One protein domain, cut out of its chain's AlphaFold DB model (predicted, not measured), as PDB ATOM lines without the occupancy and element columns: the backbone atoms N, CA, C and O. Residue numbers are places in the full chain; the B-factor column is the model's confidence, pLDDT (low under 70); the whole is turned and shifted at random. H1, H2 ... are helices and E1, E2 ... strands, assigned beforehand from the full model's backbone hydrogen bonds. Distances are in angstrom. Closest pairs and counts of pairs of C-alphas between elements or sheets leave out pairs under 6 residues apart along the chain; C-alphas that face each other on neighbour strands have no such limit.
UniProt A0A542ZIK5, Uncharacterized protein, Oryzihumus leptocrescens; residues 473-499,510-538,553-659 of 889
ATOM      1  N   HIS A 473      -3.575 -39.121  57.470       65.81
ATOM      2  CA  HIS A 473      -4.300 -39.247  58.730       65.81
ATOM      3  C   HIS A 473      -5.400 -40.311  58.554       65.81
ATOM      4  O   HIS A 473      -6.258 -40.152  57.677       65.81
ATOM      5  N   PRO A 474      -5.378 -41.427  59.302       55.31
ATOM      6  CA  PRO A 474      -6.453 -42.402  59.223       55.31
ATOM      7  C   PRO A 474      -7.733 -41.797  59.825       55.31
ATOM      8  O   PRO A 474      -7.686 -41.103  60.838       55.31
ATOM      9  N   ALA A 475      -8.878 -42.070  59.195       64.31
ATOM     10  CA  ALA A 475     -10.222 -41.849  59.746       64.31
ATOM     11  C   ALA A 475     -10.747 -40.395  59.911       64.31
ATOM     12  O   ALA A 475     -11.624 -40.181  60.753       64.31
ATOM     13  N   VAL A 476     -10.303 -39.432  59.082       73.25
ATOM     14  CA  VAL A 476     -10.951 -38.102  58.938       73.25
ATOM     15  C   VAL A 476     -11.426 -37.869  57.488       73.25
ATOM     16  O   VAL A 476     -10.614 -38.000  56.566       73.25
ATOM     17  N   PRO A 477     -12.717 -37.559  57.254       76.44
ATOM     18  CA  PRO A 477     -13.275 -37.256  55.928       76.44
ATOM     19  C   PRO A 477     -12.631 -36.026  55.263       76.44
ATOM     20  O   PRO A 477     -12.328 -35.069  55.964       76.44
ATOM     21  N   PRO A 478     -12.430 -36.011  53.930       80.62
ATOM     22  CA  PRO A 478     -11.790 -34.885  53.246       80.62
ATOM     23  C   PRO A 478     -12.653 -33.614  53.301       80.62
ATOM     24  O   PRO A 478     -13.860 -33.686  53.078       80.62
ATOM     25  N   LEU A 479     -12.021 -32.458  53.527       83.88
ATOM     26  CA  LEU A 479     -12.658 -31.136  53.566       83.88
ATOM     27  C   LEU A 479     -13.055 -30.681  52.151       83.88
ATOM     28  O   LEU A 479     -12.165 -30.496  51.311       83.88
ATOM     29  N   PRO A 480     -14.349 -30.483  51.846       83.06
ATOM     30  CA  PRO A 480     -14.775 -29.975  50.547       83.06
ATOM     31  C   PRO A 480     -14.325 -28.527  50.333       83.06
ATOM     32  O   PRO A 480     -14.388 -27.703  51.243       83.06
ATOM     33  N   HIS A 481     -13.913 -28.190  49.109       81.75
ATOM     34  CA  HIS A 481     -13.496 -26.824  48.793       81.75
ATOM     35  C   HIS A 481     -14.623 -25.803  48.939       81.75
ATOM     36  O   HIS A 481     -14.372 -24.739  49.494       81.75
ATOM     37  N   ALA A 482     -15.835 -26.141  48.490       78.56
ATOM     38  CA  ALA A 482     -16.995 -25.254  48.561       78.56
ATOM     39  C   ALA A 482     -17.327 -24.855  50.007       78.56
ATOM     40  O   ALA A 482     -17.513 -23.680  50.281       78.56
ATOM     41  N   VAL A 483     -17.284 -25.817  50.935       83.75
ATOM     42  CA  VAL A 483     -17.546 -25.588  52.366       83.75
ATOM     43  C   VAL A 483     -16.521 -24.623  52.971       83.75
ATOM     44  O   VAL A 483     -16.885 -23.683  53.669       83.75
ATOM     45  N   LEU A 484     -15.229 -24.827  52.689       86.44
ATOM     46  CA  LEU A 484     -14.181 -23.924  53.175       86.44
ATOM     47  C   LEU A 484     -14.281 -22.531  52.527       86.44
ATOM     48  O   LEU A 484     -14.078 -21.528  53.202       86.44
ATOM     49  N   ALA A 485     -14.593 -22.462  51.233       83.12
ATOM     50  CA  ALA A 485     -14.757 -21.207  50.502       83.12
ATOM     51  C   ALA A 485     -15.938 -20.378  51.033       83.12
ATOM     52  O   ALA A 485     -15.795 -19.175  51.236       83.12
ATOM     53  N   GLU A 486     -17.070 -21.025  51.303       83.56
ATOM     54  CA  GLU A 486     -18.260 -20.399  51.878       83.56
ATOM     55  C   GLU A 486     -18.001 -19.884  53.299       83.56
ATOM     56  O   GLU A 486     -18.299 -18.730  53.595       83.56
ATOM     57  N   ALA A 487     -17.356 -20.689  54.151       86.38
ATOM     58  CA  ALA A 487     -16.988 -20.266  55.503       86.38
ATOM     59  C   ALA A 487     -16.034 -19.059  55.502       86.38
ATOM     60  O   ALA A 487     -16.159 -18.174  56.346       86.38
ATOM     61  N   ILE A 488     -15.096 -18.996  54.547       86.25
ATOM     62  CA  ILE A 488     -14.222 -17.828  54.369       86.25
ATOM     63  C   ILE A 488     -15.050 -16.611  53.953       86.25
ATOM     64  O   ILE A 488     -14.909 -15.561  54.570       86.25
ATOM     65  N   ALA A 489     -15.927 -16.748  52.953       82.19
ATOM     66  CA  ALA A 489     -16.753 -15.648  52.458       82.19
ATOM     67  C   ALA A 489     -17.673 -15.056  53.541       82.19
ATOM     68  O   ALA A 489     -17.848 -13.843  53.595       82.19
ATOM     69  N   GLN A 490     -18.206 -15.896  54.431       81.88
ATOM     70  CA  GLN A 490     -19.131 -15.480  55.490       81.88
ATOM     71  C   GLN A 490     -18.436 -14.956  56.761       81.88
ATOM     72  O   GLN A 490     -19.086 -14.318  57.588       81.88
ATOM     73  N   ALA A 491     -17.135 -15.205  56.955       81.12
ATOM     74  CA  ALA A 491     -16.445 -14.848  58.201       81.12
ATOM     75  C   ALA A 491     -16.482 -13.337  58.526       81.12
ATOM     76  O   ALA A 491     -16.803 -12.984  59.662       81.12
ATOM     77  N   PRO A 492     -16.239 -12.415  57.570       72.62
ATOM     78  CA  PRO A 492     -16.288 -10.978  57.860       72.62
ATOM     79  C   PRO A 492     -17.700 -10.443  58.103       72.62
ATOM     80  O   PRO A 492     -17.858  -9.471  58.834       72.62
ATOM     81  N   GLU A 493     -18.725 -11.067  57.520       67.88
ATOM     82  CA  GLU A 493     -20.125 -10.672  57.723       67.88
ATOM     83  C   GLU A 493     -20.613 -11.016  59.138       67.88
ATOM     84  O   GLU A 493     -21.401 -10.269  59.714       67.88
ATOM     85  N   ARG A 494     -20.111 -12.116  59.720       66.19
ATOM     86  CA  ARG A 494     -20.494 -12.584  61.061       66.19
ATOM     87  C   ARG A 494     -19.819 -11.819  62.199       66.19
ATOM     88  O   ARG A 494     -20.448 -11.616  63.230       66.19
ATOM     89  N   GLU A 495     -18.557 -11.418  62.031       64.50
ATOM     90  CA  GLU A 495     -17.757 -10.859  63.135       64.50
ATOM     91  C   GLU A 495     -17.438  -9.361  63.021       64.50
ATOM     92  O   GLU A 495     -17.014  -8.765  64.009       64.50
ATOM     93  N   LEU A 496     -17.621  -8.722  61.856       63.28
ATOM     94  CA  LEU A 496     -17.118  -7.357  61.618       63.28
ATOM     95  C   LEU A 496     -18.191  -6.287  61.334       63.28
ATOM     96  O   LEU A 496     -17.851  -5.253  60.761       63.28
ATOM     97  N   SER A 497     -19.453  -6.466  61.739       45.97
ATOM     98  CA  SER A 497     -20.497  -5.442  61.521       45.97
ATOM     99  C   SER A 497     -20.752  -4.542  62.753       45.97
ATOM    100  O   SER A 497     -20.791  -5.074  63.863       45.97
ATOM    101  N   PRO A 498     -20.976  -3.212  62.595       51.66
ATOM    102  CA  PRO A 498     -21.001  -2.449  61.347       51.66
ATOM    103  C   PRO A 498     -19.661  -1.749  61.070       51.66
ATOM    104  O   PRO A 498     -18.990  -1.222  61.959       51.66
ATOM    105  N   TRP A 499     -19.263  -1.723  59.802       51.12
ATOM    106  CA  TRP A 499     -18.079  -1.002  59.341       51.12
ATOM    107  C   TRP A 499     -18.327   0.514  59.402       51.12
ATOM    108  O   TRP A 499     -19.251   0.981  58.739       51.12
ATOM    109  N   ARG A 510       1.098  12.631  53.058       57.44
ATOM    110  CA  ARG A 510       1.704  11.642  52.141       57.44
ATOM    111  C   ARG A 510       1.036  11.635  50.770       57.44
ATOM    112  O   ARG A 510       1.731  11.468  49.770       57.44
ATOM    113  N   GLN A 511      -0.279  11.857  50.711       58.84
ATOM    114  CA  GLN A 511      -0.959  12.080  49.438       58.84
ATOM    115  C   GLN A 511      -0.477  13.396  48.812       58.84
ATOM    116  O   GLN A 511      -0.144  13.394  47.634       58.84
ATOM    117  N   ALA A 512      -0.253  14.453  49.605       68.00
ATOM    118  CA  ALA A 512       0.386  15.679  49.123       68.00
ATOM    119  C   ALA A 512       1.820  15.450  48.616       68.00
ATOM    120  O   ALA A 512       2.214  16.068  47.634       68.00
ATOM    121  N   GLN A 513       2.603  14.543  49.220       69.25
ATOM    122  CA  GLN A 513       3.929  14.168  48.698       69.25
ATOM    123  C   GLN A 513       3.846  13.431  47.353       69.25
ATOM    124  O   GLN A 513       4.633  13.720  46.451       69.25
ATOM    125  N   LEU A 514       2.890  12.508  47.197       68.38
ATOM    126  CA  LEU A 514       2.637  11.818  45.926       68.38
ATOM    127  C   LEU A 514       2.118  12.781  44.853       68.38
ATOM    128  O   LEU A 514       2.588  12.738  43.717       68.38
ATOM    129  N   ASP A 515       1.210  13.682  45.217       73.25
ATOM    130  CA  ASP A 515       0.634  14.676  44.315       73.25
ATOM    131  C   ASP A 515       1.675  15.724  43.907       73.25
ATOM    132  O   ASP A 515       1.749  16.082  42.729       73.25
ATOM    133  N   ALA A 516       2.547  16.148  44.829       74.81
ATOM    134  CA  ALA A 516       3.677  17.031  44.547       74.81
ATOM    135  C   ALA A 516       4.715  16.359  43.635       74.81
ATOM    136  O   ALA A 516       5.169  16.974  42.666       74.81
ATOM    137  N   ALA A 517       5.054  15.086  43.876       73.69
ATOM    138  CA  ALA A 517       5.955  14.324  43.012       73.69
ATOM    139  C   ALA A 517       5.353  14.110  41.609       73.69
ATOM    140  O   ALA A 517       6.033  14.312  40.600       73.69
ATOM    141  N   ALA A 518       4.056  13.800  41.520       74.50
ATOM    142  CA  ALA A 518       3.337  13.665  40.254       74.50
ATOM    143  C   ALA A 518       3.172  15.005  39.512       74.50
ATOM    144  O   ALA A 518       3.191  15.044  38.279       74.50
ATOM    145  N   ALA A 519       3.006  16.120  40.228       80.25
ATOM    146  CA  ALA A 519       2.994  17.463  39.648       80.25
ATOM    147  C   ALA A 519       4.382  17.866  39.120       80.25
ATOM    148  O   ALA A 519       4.480  18.385  38.008       80.25
ATOM    149  N   SER A 520       5.448  17.556  39.865       80.88
ATOM    150  CA  SER A 520       6.834  17.791  39.442       80.88
ATOM    151  C   SER A 520       7.178  17.009  38.171       80.88
ATOM    152  O   SER A 520       7.663  17.595  37.201       80.88
ATOM    153  N   LEU A 521       6.820  15.718  38.119       80.12
ATOM    154  CA  LEU A 521       7.003  14.884  36.930       80.12
ATOM    155  C   LEU A 521       6.256  15.455  35.718       80.12
ATOM    156  O   LEU A 521       6.835  15.567  34.640       80.12
ATOM    157  N   ARG A 522       4.993  15.874  35.888       84.50
ATOM    158  CA  ARG A 522       4.208  16.502  34.809       84.50
ATOM    159  C   ARG A 522       4.864  17.777  34.278       84.50
ATOM    160  O   ARG A 522       4.916  17.958  33.063       84.50
ATOM    161  N   ARG A 523       5.392  18.632  35.160       90.44
ATOM    162  CA  ARG A 523       6.091  19.867  34.773       90.44
ATOM    163  C   ARG A 523       7.351  19.572  33.954       90.44
ATOM    164  O   ARG A 523       7.487  20.115  32.863       90.44
ATOM    165  N   LEU A 524       8.221  18.688  34.444       87.00
ATOM    166  CA  LEU A 524       9.472  18.316  33.766       87.00
ATOM    167  C   LEU A 524       9.211  17.616  32.424       87.00
ATOM    168  O   LEU A 524       9.884  17.876  31.431       87.00
ATOM    169  N   THR A 525       8.171  16.781  32.370       78.75
ATOM    170  CA  THR A 525       7.716  16.107  31.144       78.75
ATOM    171  C   THR A 525       7.322  17.128  30.076       78.75
ATOM    172  O   THR A 525       7.766  16.993  28.934       78.75
ATOM    173  N   ALA A 526       6.545  18.152  30.458       84.44
ATOM    174  CA  ALA A 526       6.086  19.219  29.569       84.44
ATOM    175  C   ALA A 526       7.221  20.154  29.115       84.44
ATOM    176  O   ALA A 526       7.202  20.641  27.986       84.44
ATOM    177  N   GLU A 527       8.211  20.402  29.972       85.12
ATOM    178  CA  GLU A 527       9.419  21.158  29.626       85.12
ATOM    179  C   GLU A 527      10.257  20.418  28.578       85.12
ATOM    180  O   GLU A 527      10.576  20.981  27.532       85.12
ATOM    181  N   ARG A 528      10.501  19.120  28.782       89.38
ATOM    182  CA  ARG A 528      11.198  18.263  27.814       89.38
ATOM    183  C   ARG A 528      10.439  18.139  26.486       89.38
ATOM    184  O   ARG A 528      11.069  18.200  25.436       89.38
ATOM    185  N   ASP A 529       9.105  18.048  26.508       81.75
ATOM    186  CA  ASP A 529       8.286  18.036  25.278       81.75
ATOM    187  C   ASP A 529       8.358  19.375  24.521       81.75
ATOM    188  O   ASP A 529       8.430  19.395  23.292       81.75
ATOM    189  N   ARG A 530       8.377  20.506  25.243       85.88
ATOM    190  CA  ARG A 530       8.556  21.839  24.642       85.88
ATOM    191  C   ARG A 530       9.917  21.953  23.963       85.88
ATOM    192  O   ARG A 530       9.987  22.398  22.821       85.88
ATOM    193  N   MET A 531      10.972  21.500  24.635       82.31
ATOM    194  CA  MET A 531      12.314  21.465  24.062       82.31
ATOM    195  C   MET A 531      12.346  20.575  22.805       82.31
ATOM    196  O   MET A 531      12.818  20.997  21.752       82.31
ATOM    197  N   GLU A 532      11.773  19.370  22.843       80.19
ATOM    198  CA  GLU A 532      11.714  18.490  21.665       80.19
ATOM    199  C   GLU A 532      11.001  19.150  20.466       80.19
ATOM    200  O   GLU A 532      11.462  19.047  19.321       80.19
ATOM    201  N   ALA A 533       9.921  19.895  20.721       77.31
ATOM    202  CA  ALA A 533       9.222  20.663  19.695       77.31
ATOM    203  C   ALA A 533      10.104  21.780  19.096       77.31
ATOM    204  O   ALA A 533      10.191  21.891  17.872       77.31
ATOM    205  N   GLU A 534      10.819  22.544  19.928       78.38
ATOM    206  CA  GLU A 534      11.738  23.617  19.503       78.38
ATOM    207  C   GLU A 534      12.946  23.102  18.696       78.38
ATOM    208  O   GLU A 534      13.413  23.754  17.754       78.38
ATOM    209  N   MET A 535      13.441  21.901  19.015       70.12
ATOM    210  CA  MET A 535      14.483  21.226  18.229       70.12
ATOM    211  C   MET A 535      13.986  20.858  16.831       70.12
ATOM    212  O   MET A 535      14.743  20.920  15.863       70.12
ATOM    213  N   THR A 536      12.717  20.467  16.732       64.56
ATOM    214  CA  THR A 536      12.100  20.028  15.478       64.56
ATOM    215  C   THR A 536      11.750  21.216  14.574       64.56
ATOM    216  O   THR A 536      11.742  21.069  13.353       64.56
ATOM    217  N   SER A 537      11.511  22.401  15.150       65.12
ATOM    218  CA  SER A 537      11.163  23.623  14.411       65.12
ATOM    219  C   SER A 537      12.338  24.559  14.095       65.12
ATOM    220  O   SER A 537      12.189  25.429  13.239       65.12
ATOM    221  N   GLY A 538      13.486  24.440  14.771       60.59
ATOM    222  CA  GLY A 538      14.617  25.370  14.621       60.59
ATOM    223  C   GLY A 538      15.773  24.863  13.746       60.59
ATOM    224  O   GLY A 538      16.103  23.677  13.726       60.59
ATOM    225  N   ASN A 553      19.375  16.651  27.169       73.44
ATOM    226  CA  ASN A 553      19.773  15.440  27.890       73.44
ATOM    227  C   ASN A 553      19.630  15.614  29.411       73.44
ATOM    228  O   ASN A 553      19.274  14.665  30.103       73.44
ATOM    229  N   GLU A 554      19.894  16.815  29.928       83.25
ATOM    230  CA  GLU A 554      19.682  17.158  31.337       83.25
ATOM    231  C   GLU A 554      18.188  17.175  31.695       83.25
ATOM    232  O   GLU A 554      17.791  16.599  32.705       83.25
ATOM    233  N   ALA A 555      17.333  17.723  30.826       79.44
ATOM    234  CA  ALA A 555      15.882  17.651  30.991       79.44
ATOM    235  C   ALA A 555      15.352  16.200  30.956       79.44
ATOM    236  O   ALA A 555      14.498  15.844  31.769       79.44
ATOM    237  N   GLU A 556      15.876  15.337  30.075       75.19
ATOM    238  CA  GLU A 556      15.543  13.902  30.063       75.19
ATOM    239  C   GLU A 556      15.982  13.194  31.352       75.19
ATOM    240  O   GLU A 556      15.214  12.405  31.909       75.19
ATOM    241  N   ALA A 557      17.188  13.488  31.848       72.31
ATOM    242  CA  ALA A 557      17.682  12.936  33.107       72.31
ATOM    243  C   ALA A 557      16.792  13.357  34.289       72.31
ATOM    244  O   ALA A 557      16.380  12.510  35.077       72.31
ATOM    245  N   ASN A 558      16.390  14.629  34.348       79.19
ATOM    246  CA  ASN A 558      15.503  15.147  35.392       79.19
ATOM    247  C   ASN A 558      14.109  14.491  35.369       79.19
ATOM    248  O   ASN A 558      13.530  14.232  36.426       79.19
ATOM    249  N   VAL A 559      13.560  14.196  34.183       78.12
ATOM    250  CA  VAL A 559      12.311  13.419  34.061       78.12
ATOM    251  C   VAL A 559      12.508  12.009  34.612       78.12
ATOM    252  O   VAL A 559      11.673  11.538  35.382       78.12
ATOM    253  N   HIS A 560      13.617  11.354  34.266       63.72
ATOM    254  CA  HIS A 560      13.922  10.008  34.742       63.72
ATOM    255  C   HIS A 560      14.060   9.943  36.271       63.72
ATOM    256  O   HIS A 560      13.442   9.088  36.909       63.72
ATOM    257  N   ASP A 561      14.783  10.892  36.867       72.06
ATOM    258  CA  ASP A 561      14.961  10.984  38.319       72.06
ATOM    259  C   ASP A 561      13.626  11.241  39.041       72.06
ATOM    260  O   ASP A 561      13.351  10.658  40.094       72.06
ATOM    261  N   ALA A 562      12.743  12.060  38.456       72.06
ATOM    262  CA  ALA A 562      11.401  12.302  38.988       72.06
ATOM    263  C   ALA A 562      10.479  11.068  38.885       72.06
ATOM    264  O   ALA A 562       9.683  10.822  39.798       72.06
ATOM    265  N   GLU A 563      10.586  10.270  37.815       66.88
ATOM    266  CA  GLU A 563       9.878   8.988  37.686       66.88
ATOM    267  C   GLU A 563      10.323   7.987  38.761       66.88
ATOM    268  O   GLU A 563       9.483   7.321  39.377       66.88
ATOM    269  N   ASP A 564      11.631   7.897  39.007       59.78
ATOM    270  CA  ASP A 564      12.202   6.995  40.006       59.78
ATOM    271  C   ASP A 564      11.855   7.431  41.439       59.78
ATOM    272  O   ASP A 564      11.515   6.582  42.270       59.78
ATOM    273  N   ALA A 565      11.825   8.737  41.723       68.00
ATOM    274  CA  ALA A 565      11.381   9.271  43.011       68.00
ATOM    275  C   ALA A 565       9.894   8.973  43.291       68.00
ATOM    276  O   ALA A 565       9.551   8.480  44.371       68.00
ATOM    277  N   LEU A 566       9.007   9.199  42.312       66.06
ATOM    278  CA  LEU A 566       7.580   8.872  42.433       66.06
ATOM    279  C   LEU A 566       7.370   7.361  42.617       66.06
ATOM    280  O   LEU A 566       6.599   6.934  43.478       66.06
ATOM    281  N   ALA A 567       8.095   6.538  41.853       52.81
ATOM    282  CA  ALA A 567       8.055   5.089  42.002       52.81
ATOM    283  C   ALA A 567       8.561   4.636  43.382       52.81
ATOM    284  O   ALA A 567       7.967   3.737  43.976       52.81
ATOM    285  N   GLY A 568       9.609   5.266  43.920       55.81
ATOM    286  CA  GLY A 568      10.127   5.004  45.264       55.81
ATOM    287  C   GLY A 568       9.101   5.282  46.366       55.81
ATOM    288  O   GLY A 568       8.939   4.466  47.279       55.81
ATOM    289  N   LEU A 569       8.348   6.380  46.254       64.12
ATOM    290  CA  LEU A 569       7.275   6.730  47.194       64.12
ATOM    291  C   LEU A 569       6.105   5.732  47.131       64.12
ATOM    292  O   LEU A 569       5.674   5.230  48.171       64.12
ATOM    293  N   VAL A 570       5.664   5.350  45.926       59.78
ATOM    294  CA  VAL A 570       4.622   4.320  45.726       59.78
ATOM    295  C   VAL A 570       5.077   2.957  46.261       59.78
ATOM    296  O   VAL A 570       4.324   2.267  46.946       59.78
ATOM    297  N   MET A 571       6.334   2.571  46.022       46.50
ATOM    298  CA  MET A 571       6.883   1.316  46.541       46.50
ATOM    299  C   MET A 571       6.998   1.310  48.065       46.50
ATOM    300  O   MET A 571       6.816   0.259  48.674       46.50
ATOM    301  N   THR A 572       7.291   2.447  48.693       51.88
ATOM    302  CA  THR A 572       7.342   2.554  50.159       51.88
ATOM    303  C   THR A 572       5.940   2.384  50.757       51.88
ATOM    304  O   THR A 572       5.774   1.620  51.704       51.88
ATOM    305  N   GLN A 573       4.908   2.945  50.115       55.47
ATOM    306  CA  GLN A 573       3.498   2.733  50.473       55.47
ATOM    307  C   GLN A 573       3.058   1.257  50.339       55.47
ATOM    308  O   GLN A 573       2.357   0.725  51.205       55.47
ATOM    309  N   GLU A 574       3.500   0.560  49.289       49.59
ATOM    310  CA  GLU A 574       3.235  -0.876  49.095       49.59
ATOM    311  C   GLU A 574       4.048  -1.782  50.040       49.59
ATOM    312  O   GLU A 574       3.655  -2.911  50.348       49.59
ATOM    313  N   ARG A 575       5.212  -1.317  50.503       44.56
ATOM    314  CA  ARG A 575       6.081  -2.062  51.424       44.56
ATOM    315  C   ARG A 575       5.585  -1.959  52.866       44.56
ATOM    316  O   ARG A 575       5.630  -2.968  53.568       44.56
ATOM    317  N   ASP A 576       5.034  -0.809  53.249       44.38
ATOM    318  CA  ASP A 576       4.379  -0.579  54.544       44.38
ATOM    319  C   ASP A 576       3.064  -1.382  54.690       44.38
ATOM    320  O   ASP A 576       2.621  -1.660  55.801       44.38
ATOM    321  N   THR A 577       2.469  -1.853  53.586       48.22
ATOM    322  CA  THR A 577       1.266  -2.714  53.574       48.22
ATOM    323  C   THR A 577       1.558  -4.226  53.652       48.22
ATOM    324  O   THR A 577       0.632  -5.033  53.587       48.22
ATOM    325  N   ARG A 578       2.820  -4.650  53.858       47.19
ATOM    326  CA  ARG A 578       3.247  -6.064  54.037       47.19
ATOM    327  C   ARG A 578       2.891  -6.670  55.404       47.19
ATOM    328  O   ARG A 578       3.703  -7.363  56.018       47.19
ATOM    329  N   ILE A 579       1.678  -6.462  55.889       52.38
ATOM    330  CA  ILE A 579       1.148  -7.289  56.974       52.38
ATOM    331  C   ILE A 579       0.503  -8.506  56.307       52.38
ATOM    332  O   ILE A 579      -0.155  -8.338  55.288       52.38
ATOM    333  N   GLY A 580       0.725  -9.725  56.818       58.88
ATOM    334  CA  GLY A 580       0.114 -10.968  56.315       58.88
ATOM    335  C   GLY A 580      -1.411 -10.967  56.482       58.88
ATOM    336  O   GLY A 580      -1.948 -11.678  57.328       58.88
ATOM    337  N   ALA A 581      -2.076 -10.095  55.733       68.25
ATOM    338  CA  ALA A 581      -3.469  -9.709  55.812       68.25
ATOM    339  C   ALA A 581      -3.962  -9.336  54.405       68.25
ATOM    340  O   ALA A 581      -3.218  -8.800  53.582       68.25
ATOM    341  N   LEU A 582      -5.224  -9.637  54.116       74.50
ATOM    342  CA  LEU A 582      -5.842  -9.384  52.818       74.50
ATOM    343  C   LEU A 582      -6.435  -7.962  52.781       74.50
ATOM    344  O   LEU A 582      -7.267  -7.645  53.634       74.50
ATOM    345  N   PRO A 583      -6.056  -7.102  51.813       73.44
ATOM    346  CA  PRO A 583      -6.641  -5.771  51.681       73.44
ATOM    347  C   PRO A 583      -8.147  -5.827  51.448       73.44
ATOM    348  O   PRO A 583      -8.625  -6.546  50.566       73.44
ATOM    349  N   LEU A 584      -8.902  -5.035  52.205       69.75
ATOM    350  CA  LEU A 584     -10.361  -5.063  52.151       69.75
ATOM    351  C   LEU A 584     -10.917  -4.678  50.774       69.75
ATOM    352  O   LEU A 584     -11.882  -5.271  50.304       69.75
ATOM    353  N   ASN A 585     -10.270  -3.746  50.074       63.75
ATOM    354  CA  ASN A 585     -10.646  -3.366  48.708       63.75
ATOM    355  C   ASN A 585     -10.509  -4.519  47.686       63.75
ATOM    356  O   ASN A 585     -11.018  -4.416  46.572       63.75
ATOM    357  N   ARG A 586      -9.840  -5.622  48.050       66.00
ATOM    358  CA  ARG A 586      -9.711  -6.859  47.259       66.00
ATOM    359  C   ARG A 586     -10.590  -8.000  47.777       66.00
ATOM    360  O   ARG A 586     -10.607  -9.075  47.172       66.00
ATOM    361  N   TRP A 587     -11.328  -7.786  48.866       71.88
ATOM    362  CA  TRP A 587     -12.176  -8.792  49.503       71.88
ATOM    363  C   TRP A 587     -13.222  -9.354  48.538       71.88
ATOM    364  O   TRP A 587     -13.266 -10.560  48.299       71.88
ATOM    365  N   TRP A 588     -13.983  -8.469  47.885       62.38
ATOM    366  CA  TRP A 588     -15.050  -8.860  46.965       62.38
ATOM    367  C   TRP A 588     -14.537  -9.672  45.769       62.38
ATOM    368  O   TRP A 588     -15.068 -10.736  45.456       62.38
ATOM    369  N   SER A 589     -13.432  -9.236  45.148       60.28
ATOM    370  CA  SER A 589     -12.793  -9.994  44.064       60.28
ATOM    371  C   SER A 589     -12.290 -11.366  44.522       60.28
ATOM    372  O   SER A 589     -12.327 -12.322  43.750       60.28
ATOM    373  N   THR A 590     -11.862 -11.481  45.782       67.56
ATOM    374  CA  THR A 590     -11.388 -12.742  46.366       67.56
ATOM    375  C   THR A 590     -12.546 -13.711  46.624       67.56
ATOM    376  O   THR A 590     -12.409 -14.897  46.331       67.56
ATOM    377  N   ILE A 591     -13.707 -13.229  47.094       68.81
ATOM    378  CA  ILE A 591     -14.923 -14.048  47.276       68.81
ATOM    379  C   ILE A 591     -15.432 -14.597  45.941       68.81
ATOM    380  O   ILE A 591     -15.697 -15.793  45.825       68.81
ATOM    381  N   VAL A 592     -15.541 -13.748  44.919       61.88
ATOM    382  CA  VAL A 592     -16.006 -14.178  43.590       61.88
ATOM    383  C   VAL A 592     -15.059 -15.232  43.006       61.88
ATOM    384  O   VAL A 592     -15.501 -16.239  42.453       61.88
ATOM    385  N   ALA A 593     -13.747 -15.063  43.196       62.66
ATOM    386  CA  ALA A 593     -12.756 -16.042  42.763       62.66
ATOM    387  C   ALA A 593     -12.824 -17.361  43.563       62.66
ATOM    388  O   ALA A 593     -12.568 -18.428  43.005       62.66
ATOM    389  N   LEU A 594     -13.207 -17.329  44.849       69.31
ATOM    390  CA  LEU A 594     -13.342 -18.519  45.704       69.31
ATOM    391  C   LEU A 594     -14.408 -19.507  45.204       69.31
ATOM    392  O   LEU A 594     -14.274 -20.708  45.436       69.31
ATOM    393  N   GLN A 595     -15.426 -19.027  44.486       63.28
ATOM    394  CA  GLN A 595     -16.477 -19.857  43.887       63.28
ATOM    395  C   GLN A 595     -16.033 -20.530  42.574       63.28
ATOM    396  O   GLN A 595     -16.569 -21.571  42.184       63.28
ATOM    397  N   HIS A 596     -15.006 -19.982  41.914       60.69
ATOM    398  CA  HIS A 596     -14.476 -20.463  40.639       60.69
ATOM    399  C   HIS A 596     -12.946 -20.638  40.705       60.69
ATOM    400  O   HIS A 596     -12.191 -19.832  40.161       60.69
ATOM    401  N   PRO A 597     -12.439 -21.721  41.329       54.75
ATOM    402  CA  PRO A 597     -11.005 -21.904  41.585       54.75
ATOM    403  C   PRO A 597     -10.126 -21.985  40.324       54.75
ATOM    404  O   PRO A 597      -8.907 -21.846  40.427       54.75
ATOM    405  N   GLN A 598     -10.710 -22.212  39.140       52.19
ATOM    406  CA  GLN A 598     -10.016 -22.123  37.847       52.19
ATOM    407  C   GLN A 598      -9.687 -20.687  37.401       52.19
ATOM    408  O   GLN A 598      -8.796 -20.510  36.570       52.19
ATOM    409  N   ASP A 599     -10.366 -19.687  37.963       49.31
ATOM    410  CA  ASP A 599     -10.236 -18.270  37.609       49.31
ATOM    411  C   ASP A 599      -9.370 -17.489  38.615       49.31
ATOM    412  O   ASP A 599      -9.144 -16.291  38.449       49.31
ATOM    413  N   PHE A 600      -8.846 -18.172  39.641       56.91
ATOM    414  CA  PHE A 600      -8.031 -17.585  40.706       56.91
ATOM    415  C   PHE A 600      -6.645 -17.165  40.193       56.91
ATOM    416  O   PHE A 600      -5.859 -18.007  39.741       56.91
ATOM    417  N   ASP A 601      -6.306 -15.877  40.314       56.59
ATOM    418  CA  ASP A 601      -4.937 -15.413  40.085       56.59
ATOM    419  C   ASP A 601      -3.990 -15.999  41.146       56.59
ATOM    420  O   ASP A 601      -4.312 -16.106  42.331       56.59
ATOM    421  N   HIS A 602      -2.793 -16.403  40.726       56.88
ATOM    422  CA  HIS A 602      -1.821 -17.034  41.612       56.88
ATOM    423  C   HIS A 602      -1.396 -16.101  42.756       56.88
ATOM    424  O   HIS A 602      -1.198 -16.572  43.877       56.88
ATOM    425  N   ALA A 603      -1.296 -14.792  42.496       56.59
ATOM    426  CA  ALA A 603      -0.930 -13.797  43.501       56.59
ATOM    427  C   ALA A 603      -2.008 -13.651  44.588       56.59
ATOM    428  O   ALA A 603      -1.696 -13.735  45.777       56.59
ATOM    429  N   ASP A 604      -3.276 -13.531  44.192       61.78
ATOM    430  CA  ASP A 604      -4.403 -13.453  45.127       61.78
ATOM    431  C   ASP A 604      -4.544 -14.747  45.939       61.78
ATOM    432  O   ASP A 604      -4.825 -14.716  47.137       61.78
ATOM    433  N   ARG A 605      -4.258 -15.904  45.324       65.50
ATOM    434  CA  ARG A 605      -4.239 -17.206  46.013       65.50
ATOM    435  C   ARG A 605      -3.200 -17.242  47.126       65.50
ATOM    436  O   ARG A 605      -3.468 -17.799  48.188       65.50
ATOM    437  N   MET A 606      -2.001 -16.729  46.865       66.62
ATOM    438  CA  MET A 606      -0.926 -16.726  47.855       66.62
ATOM    439  C   MET A 606      -1.237 -15.760  48.997       66.62
ATOM    440  O   MET A 606      -1.129 -16.156  50.151       66.62
ATOM    441  N   ARG A 607      -1.749 -14.564  48.686       72.25
ATOM    442  CA  ARG A 607      -2.178 -13.585  49.695       72.25
ATOM    443  C   ARG A 607      -3.300 -14.105  50.580       72.25
ATOM    444  O   ARG A 607      -3.223 -13.963  51.791       72.25
ATOM    445  N   LEU A 608      -4.310 -14.763  50.005       77.31
ATOM    446  CA  LEU A 608      -5.375 -15.381  50.795       77.31
ATOM    447  C   LEU A 608      -4.833 -16.495  51.704       77.31
ATOM    448  O   LEU A 608      -5.263 -16.610  52.845       77.31
ATOM    449  N   ARG A 609      -3.877 -17.302  51.227       75.31
ATOM    450  CA  ARG A 609      -3.225 -18.337  52.050       75.31
ATOM    451  C   ARG A 609      -2.358 -17.763  53.165       75.31
ATOM    452  O   ARG A 609      -2.230 -18.412  54.191       75.31
ATOM    453  N   GLU A 610      -1.743 -16.605  52.959       77.12
ATOM    454  CA  GLU A 610      -0.957 -15.912  53.986       77.12
ATOM    455  C   GLU A 610      -1.853 -15.188  55.000       77.12
ATOM    456  O   GLU A 610      -1.543 -15.165  56.189       77.12
ATOM    457  N   ALA A 611      -2.977 -14.634  54.537       82.88
ATOM    458  CA  ALA A 611      -3.983 -13.984  55.370       82.88
ATOM    459  C   ALA A 611      -4.791 -14.983  56.214       82.88
ATOM    460  O   ALA A 611      -5.211 -14.649  57.322       82.88
ATOM    461  N   LEU A 612      -5.017 -16.196  55.698       86.62
ATOM    462  CA  LEU A 612      -5.673 -17.288  56.409       86.62
ATOM    463  C   LEU A 612      -4.653 -18.034  57.277       86.62
ATOM    464  O   LEU A 612      -3.737 -18.683  56.776       86.62
ATOM    465  N   GLY A 613      -4.835 -17.993  58.588       85.06
ATOM    466  CA  GLY A 613      -4.031 -18.738  59.545       85.06
ATOM    467  C   GLY A 613      -4.143 -20.265  59.389       85.06
ATOM    468  O   GLY A 613      -4.924 -20.783  58.579       85.06
ATOM    469  N   PRO A 614      -3.354 -21.024  60.167       88.00
ATOM    470  CA  PRO A 614      -3.434 -22.480  60.193       88.00
ATOM    471  C   PRO A 614      -4.838 -22.977  60.564       88.00
ATOM    472  O   PRO A 614      -5.453 -22.478  61.506       88.00
ATOM    473  N   LEU A 615      -5.326 -23.998  59.855       89.62
ATOM    474  CA  LEU A 615      -6.617 -24.623  60.164       89.62
ATOM    475  C   LEU A 615      -6.509 -25.535  61.390       89.62
ATOM    476  O   LEU A 615      -5.533 -26.261  61.538       89.62
ATOM    477  N   SER A 616      -7.538 -25.559  62.227       89.69
ATOM    478  CA  SER A 616      -7.744 -26.562  63.278       89.69
ATOM    479  C   SER A 616      -8.924 -27.440  62.886       89.69
ATOM    480  O   SER A 616      -9.970 -26.904  62.530       89.69
ATOM    481  N   ILE A 617      -8.757 -28.762  62.917       89.50
ATOM    482  CA  ILE A 617      -9.762 -29.747  62.503       89.50
ATOM    483  C   ILE A 617     -10.067 -30.679  63.675       89.50
ATOM    484  O   ILE A 617      -9.164 -31.341  64.195       89.50
ATOM    485  N   SER A 618     -11.343 -30.782  64.037       87.81
ATOM    486  CA  SER A 618     -11.843 -31.742  65.025       87.81
ATOM    487  C   SER A 618     -13.003 -32.561  64.464       87.81
ATOM    488  O   SER A 618     -13.698 -32.156  63.530       87.81
ATOM    489  N   VAL A 619     -13.177 -33.769  64.988       84.25
ATOM    490  CA  VAL A 619     -14.074 -34.780  64.437       84.25
ATOM    491  C   VAL A 619     -14.994 -35.311  65.521       84.25
ATOM    492  O   VAL A 619     -14.577 -35.997  66.449       84.25
ATOM    493  N   GLN A 620     -16.290 -35.086  65.349       83.00
ATOM    494  CA  GLN A 620     -17.317 -35.667  66.201       83.00
ATOM    495  C   GLN A 620     -17.838 -36.958  65.566       83.00
ATOM    496  O   GLN A 620     -18.294 -36.964  64.422       83.00
ATOM    497  N   ARG A 621     -17.755 -38.079  66.293       76.12
ATOM    498  CA  ARG A 621     -18.215 -39.396  65.822       76.12
ATOM    499  C   ARG A 621     -19.450 -39.837  66.593       76.12
ATOM    500  O   ARG A 621     -19.358 -40.154  67.776       76.12
ATOM    501  N   THR A 622     -20.574 -39.960  65.903       69.69
ATOM    502  CA  THR A 622     -21.844 -40.410  66.479       69.69
ATOM    503  C   THR A 622     -22.153 -41.815  65.961       69.69
ATOM    504  O   THR A 622     -22.333 -42.035  64.762       69.69
ATOM    505  N   ARG A 623     -22.172 -42.821  66.845       53.09
ATOM    506  CA  ARG A 623     -22.514 -44.203  66.462       53.09
ATOM    507  C   ARG A 623     -24.027 -44.332  66.279       53.09
ATOM    508  O   ARG A 623     -24.764 -44.166  67.246       53.09
ATOM    509  N   ARG A 624     -24.487 -44.699  65.076       48.19
ATOM    510  CA  ARG A 624     -25.877 -45.133  64.850       48.19
ATOM    511  C   ARG A 624     -25.986 -46.669  64.953       48.19
ATOM    512  O   ARG A 624     -25.030 -47.370  64.606       48.19
ATOM    513  N   PRO A 625     -27.118 -47.233  65.414       40.03
ATOM    514  CA  PRO A 625     -27.319 -48.685  65.452       40.03
ATOM    515  C   PRO A 625     -27.299 -49.272  64.029       40.03
ATOM    516  O   PRO A 625     -28.069 -48.821  63.186       40.03
ATOM    517  N   GLY A 626     -26.434 -50.262  63.756       45.22
ATOM    518  CA  GLY A 626     -26.250 -50.854  62.413       45.22
ATOM    519  C   GLY A 626     -24.846 -50.717  61.796       45.22
ATOM    520  O   GLY A 626     -24.684 -50.925  60.600       45.22
ATOM    521  N   HIS A 627     -23.822 -50.395  62.596       46.44
ATOM    522  CA  HIS A 627     -22.404 -50.258  62.198       46.44
ATOM    523  C   HIS A 627     -22.035 -49.052  61.311       46.44
ATOM    524  O   HIS A 627     -20.892 -48.961  60.867       46.44
ATOM    525  N   LEU A 628     -22.930 -48.080  61.113       47.59
ATOM    526  CA  LEU A 628     -22.588 -46.819  60.445       47.59
ATOM    527  C   LEU A 628     -22.233 -45.747  61.488       47.59
ATOM    528  O   LEU A 628     -23.066 -45.328  62.293       47.59
ATOM    529  N   VAL A 629     -20.966 -45.328  61.489       56.41
ATOM    530  CA  VAL A 629     -20.481 -44.184  62.273       56.41
ATOM    531  C   VAL A 629     -20.762 -42.923  61.464       56.41
ATOM    532  O   VAL A 629     -20.210 -42.747  60.379       56.41
ATOM    533  N   GLU A 630     -21.628 -42.058  61.980       64.88
ATOM    534  CA  GLU A 630     -21.783 -40.708  61.458       64.88
ATOM    535  C   GLU A 630     -20.612 -39.864  61.957       64.88
ATOM    536  O   GLU A 630     -20.233 -39.932  63.125       64.88
ATOM    537  N   VAL A 631     -19.989 -39.128  61.047       72.69
ATOM    538  CA  VAL A 631     -18.811 -38.319  61.339       72.69
ATOM    539  C   VAL A 631     -19.144 -36.894  60.940       72.69
ATOM    540  O   VAL A 631     -19.427 -36.671  59.768       72.69
ATOM    541  N   THR A 632     -19.093 -35.952  61.875       82.44
ATOM    542  CA  THR A 632     -19.160 -34.511  61.603       82.44
ATOM    543  C   THR A 632     -17.764 -33.940  61.780       82.44
ATOM    544  O   THR A 632     -17.089 -34.240  62.765       82.44
ATOM    545  N   VAL A 633     -17.302 -33.171  60.801       85.44
ATOM    546  CA  VAL A 633     -15.986 -32.535  60.838       85.44
ATOM    547  C   VAL A 633     -16.187 -31.047  61.067       85.44
ATOM    548  O   VAL A 633     -16.879 -30.386  60.296       85.44
ATOM    549  N   HIS A 634     -15.547 -30.540  62.110       89.81
ATOM    550  CA  HIS A 634     -15.507 -29.134  62.482       89.81
ATOM    551  C   HIS A 634     -14.158 -28.553  62.072       89.81
ATOM    552  O   HIS A 634     -13.123 -29.212  62.215       89.81
ATOM    553  N   PHE A 635     -14.151 -27.327  61.553       91.81
ATOM    554  CA  PHE A 635     -12.917 -26.627  61.218       91.81
ATOM    555  C   PHE A 635     -12.951 -25.160  61.631       91.81
ATOM    556  O   PHE A 635     -14.002 -24.519  61.600       91.81
ATOM    557  N   ALA A 636     -11.782 -24.624  61.982       91.31
ATOM    558  CA  ALA A 636     -11.623 -23.209  62.293       91.31
ATOM    559  C   ALA A 636     -10.244 -22.652  61.896       91.31
ATOM    560  O   ALA A 636      -9.246 -23.368  61.964       91.31
ATOM    561  N   ALA A 637     -10.182 -21.379  61.509       91.38
ATOM    562  CA  ALA A 637      -8.963 -20.606  61.248       91.38
ATOM    563  C   ALA A 637      -9.221 -19.106  61.451       91.38
ATOM    564  O   ALA A 637     -10.364 -18.664  61.456       91.38
ATOM    565  N   ASP A 638      -8.154 -18.320  61.566       89.75
ATOM    566  CA  ASP A 638      -8.233 -16.858  61.631       89.75
ATOM    567  C   ASP A 638      -7.929 -16.251  60.263       89.75
ATOM    568  O   ASP A 638      -6.918 -16.587  59.655       89.75
ATOM    569  N   LEU A 639      -8.770 -15.346  59.778       88.25
ATOM    570  CA  LEU A 639      -8.548 -14.586  58.554       88.25
ATOM    571  C   LEU A 639      -8.184 -13.144  58.904       88.25
ATOM    572  O   LEU A 639      -8.979 -12.416  59.490       88.25
ATOM    573  N   ARG A 640      -6.985 -12.713  58.516       85.88
ATOM    574  CA  ARG A 640      -6.508 -11.342  58.723       85.88
ATOM    575  C   ARG A 640      -6.892 -10.466  57.535       85.88
ATOM    576  O   ARG A 640      -6.499 -10.748  56.407       85.88
ATOM    577  N   LEU A 641      -7.614  -9.383  57.784       83.25
ATOM    578  CA  LEU A 641      -7.994  -8.370  56.802       83.25
ATOM    579  C   LEU A 641      -7.329  -7.045  57.158       83.25
ATOM    580  O   LEU A 641      -7.262  -6.702  58.332       83.25
ATOM    581  N   VAL A 642      -6.862  -6.289  56.170       77.75
ATOM    582  CA  VAL A 642      -6.305  -4.947  56.387       77.75
ATOM    583  C   VAL A 642      -7.185  -3.902  55.713       77.75
ATOM    584  O   VAL A 642      -7.548  -4.042  54.542       77.75
ATOM    585  N   ASP A 643      -7.590  -2.882  56.465       70.69
ATOM    586  CA  ASP A 643      -8.373  -1.772  55.923       70.69
ATOM    587  C   ASP A 643      -7.486  -0.749  55.187       70.69
ATOM    588  O   ASP A 643      -6.256  -0.841  55.181       70.69
ATOM    589  N   GLY A 644      -8.107   0.249  54.551       56.41
ATOM    590  CA  GLY A 644      -7.385   1.325  53.856       56.41
ATOM    591  C   GLY A 644      -6.498   2.190  54.766       56.41
ATOM    592  O   GLY A 644      -5.732   3.001  54.258       56.41
ATOM    593  N   ARG A 645      -6.574   2.009  56.094       56.94
ATOM    594  CA  ARG A 645      -5.773   2.700  57.116       56.94
ATOM    595  C   ARG A 645      -4.627   1.833  57.651       56.94
ATOM    596  O   ARG A 645      -3.956   2.237  58.597       56.94
ATOM    597  N   GLY A 646      -4.423   0.633  57.100       60.09
ATOM    598  CA  GLY A 646      -3.396  -0.301  57.563       60.09
ATOM    599  C   GLY A 646      -3.752  -1.045  58.855       60.09
ATOM    600  O   GLY A 646      -2.910  -1.772  59.384       60.09
ATOM    601  N   ARG A 647      -4.980  -0.908  59.383       70.38
ATOM    602  CA  ARG A 647      -5.404  -1.628  60.593       70.38
ATOM    603  C   ARG A 647      -5.772  -3.062  60.239       70.38
ATOM    604  O   ARG A 647      -6.578  -3.299  59.339       70.38
ATOM    605  N   VAL A 648      -5.210  -4.014  60.979       75.62
ATOM    606  CA  VAL A 648      -5.511  -5.440  60.815       75.62
ATOM    607  C   VAL A 648      -6.716  -5.814  61.666       75.62
ATOM    608  O   VAL A 648      -6.688  -5.684  62.887       75.62
ATOM    609  N   LYS A 649      -7.760  -6.321  61.022       80.50
ATOM    610  CA  LYS A 649      -8.902  -6.979  61.651       80.50
ATOM    611  C   LYS A 649      -8.757  -8.489  61.487       80.50
ATOM    612  O   LYS A 649      -8.328  -8.954  60.434       80.50
ATOM    613  N   VAL A 650      -9.113  -9.254  62.511       82.56
ATOM    614  CA  VAL A 650      -9.126 -10.720  62.455       82.56
ATOM    615  C   VAL A 650     -10.579 -11.173  62.449       82.56
ATOM    616  O   VAL A 650     -11.327 -10.774  63.330       82.56
ATOM    617  N   ALA A 651     -10.965 -11.962  61.451       85.31
ATOM    618  CA  ALA A 651     -12.270 -12.607  61.365       85.31
ATOM    619  C   ALA A 651     -12.097 -14.120  61.518       85.31
ATOM    620  O   ALA A 651     -11.275 -14.727  60.823       85.31
ATOM    621  N   ARG A 652     -12.866 -14.749  62.402       87.62
ATOM    622  CA  ARG A 652     -12.842 -16.196  62.592       87.62
ATOM    623  C   ARG A 652     -13.582 -16.891  61.455       87.62
ATOM    624  O   ARG A 652     -14.787 -16.756  61.272       87.62
ATOM    625  N   VAL A 653     -12.849 -17.702  60.706       89.12
ATOM    626  CA  VAL A 653     -13.400 -18.642  59.733       89.12
ATOM    627  C   VAL A 653     -13.735 -19.921  60.477       89.12
ATOM    628  O   VAL A 653     -12.829 -20.609  60.939       89.12
ATOM    629  N   CYS A 654     -15.012 -20.268  60.583       89.88
ATOM    630  CA  CYS A 654     -15.447 -21.532  61.168       89.88
ATOM    631  C   CYS A 654     -16.565 -22.169  60.344       89.88
ATOM    632  O   CYS A 654     -17.365 -21.488  59.700       89.88
ATOM    633  N   GLY A 655     -16.613 -23.495  60.361       87.56
ATOM    634  CA  GLY A 655     -17.672 -24.244  59.711       87.56
ATOM    635  C   GLY A 655     -17.692 -25.694  60.158       87.56
ATOM    636  O   GLY A 655     -16.722 -26.223  60.707       87.56
ATOM    637  N   GLU A 656     -18.812 -26.340  59.884       87.44
ATOM    638  CA  GLU A 656     -18.985 -27.769  60.063       87.44
ATOM    639  C   GLU A 656     -19.478 -28.381  58.759       87.44
ATOM    640  O   GLU A 656     -20.171 -27.743  57.964       87.44
ATOM    641  N   PHE A 657     -19.102 -29.630  58.513       80.69
ATOM    642  CA  PHE A 657     -19.720 -30.403  57.451       80.69
ATOM    643  C   PHE A 657     -19.920 -31.851  57.881       80.69
ATOM    644  O   PHE A 657     -19.077 -32.430  58.582       80.69
ATOM    645  N   PRO A 658     -21.012 -32.485  57.428       67.12
ATOM    646  CA  PRO A 658     -21.172 -33.911  57.590       67.12
ATOM    647  C   PRO A 658     -20.081 -34.614  56.777       67.12
ATOM    648  O   PRO A 658     -20.072 -34.636  55.547       67.12
ATOM    649  N   GLY A 659     -19.167 -35.273  57.476       59.69
ATOM    650  CA  GLY A 659     -18.234 -36.239  56.910       59.69
ATOM    651  C   GLY A 659     -18.920 -37.490  56.335       59.69
ATOM    652  O   GLY A 659     -18.271 -38.349  55.736       59.69
TER     653      GLY A 659
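What this domain is: This is residues 473 to 499, 510 to 538 and 553 to 659 of the 889 residues of an uncharacterized protein of Oryzihumus leptocrescens (UniProt A0A542ZIK5). A long, narrow sheet of three strands, with H1 over one face and H4 and H5 packed near the end where E2 meets E3, makes one end of an elongated model; two long helices side by side, H2 and H3, make an arm at the other end. The printed part has 163 residues, in chain order H1 H2 H3 H4 H5 E1 E2 E3, and its class is mixed, helices and strands. The sheet runs E1 - E2 - E3, antiparallel throughout. The whole is extended, with a radius of gyration of the C-alphas of 25.7 A and spans of 99 by 32 by 25 A.

Where its parts are: Find E1 at residues 615 to 623, E2 at 629 to 642, 42.1 A long, and E3 at 648 to 658, 32.7 A, ending at C-alpha 658 (-21.172, -33.911, 57.590). Look for H1 at residues 481 to 495, beginning at C-alpha 481 (-13.496, -26.824, 48.793), H4 at 584 to 595 and H5 at 602 to 611. H2, residues 510 to 537, spans 40.7 A; H3, residues 553 to 576, spans 34.7 A.

How they stand to each other: E1, E2 and E3 form a meander, each strand the antiparallel neighbour of the one before; see N 618 and O 634 at 3.0 A, and N 637 and O 653 at 2.8 A. H1 lies over E3, height 4.6 A, and only just stands up from the sheet at 42 degrees. H4, with residues 591 to 595 alone, touches H1; their closest C-alphas, Ala 485 and Leu 594, are 5.7 A apart. H5 stands at the sheet's level, its height 1.9 A. H2 touches H3 at a shallow tilt of 22 degrees, opposite ways, with C-alphas 521 and 562 closest at 5.5 A; both are apart from the strands. Every O i to N i+4 pair is within hydrogen-bond range in H2, H3 and H5, against 9 of 11 in H1 and 5 of 8 in H4.

The domain as a whole: C-alphas 538 and 625, the two farthest apart, are 99.1 A apart. Cuts leave gaps of 24.6 A from C-alpha 499 to 510 and 17.4 A from 538 to 553. Confidence is under 70 in 74 residues, among them 563 to 581.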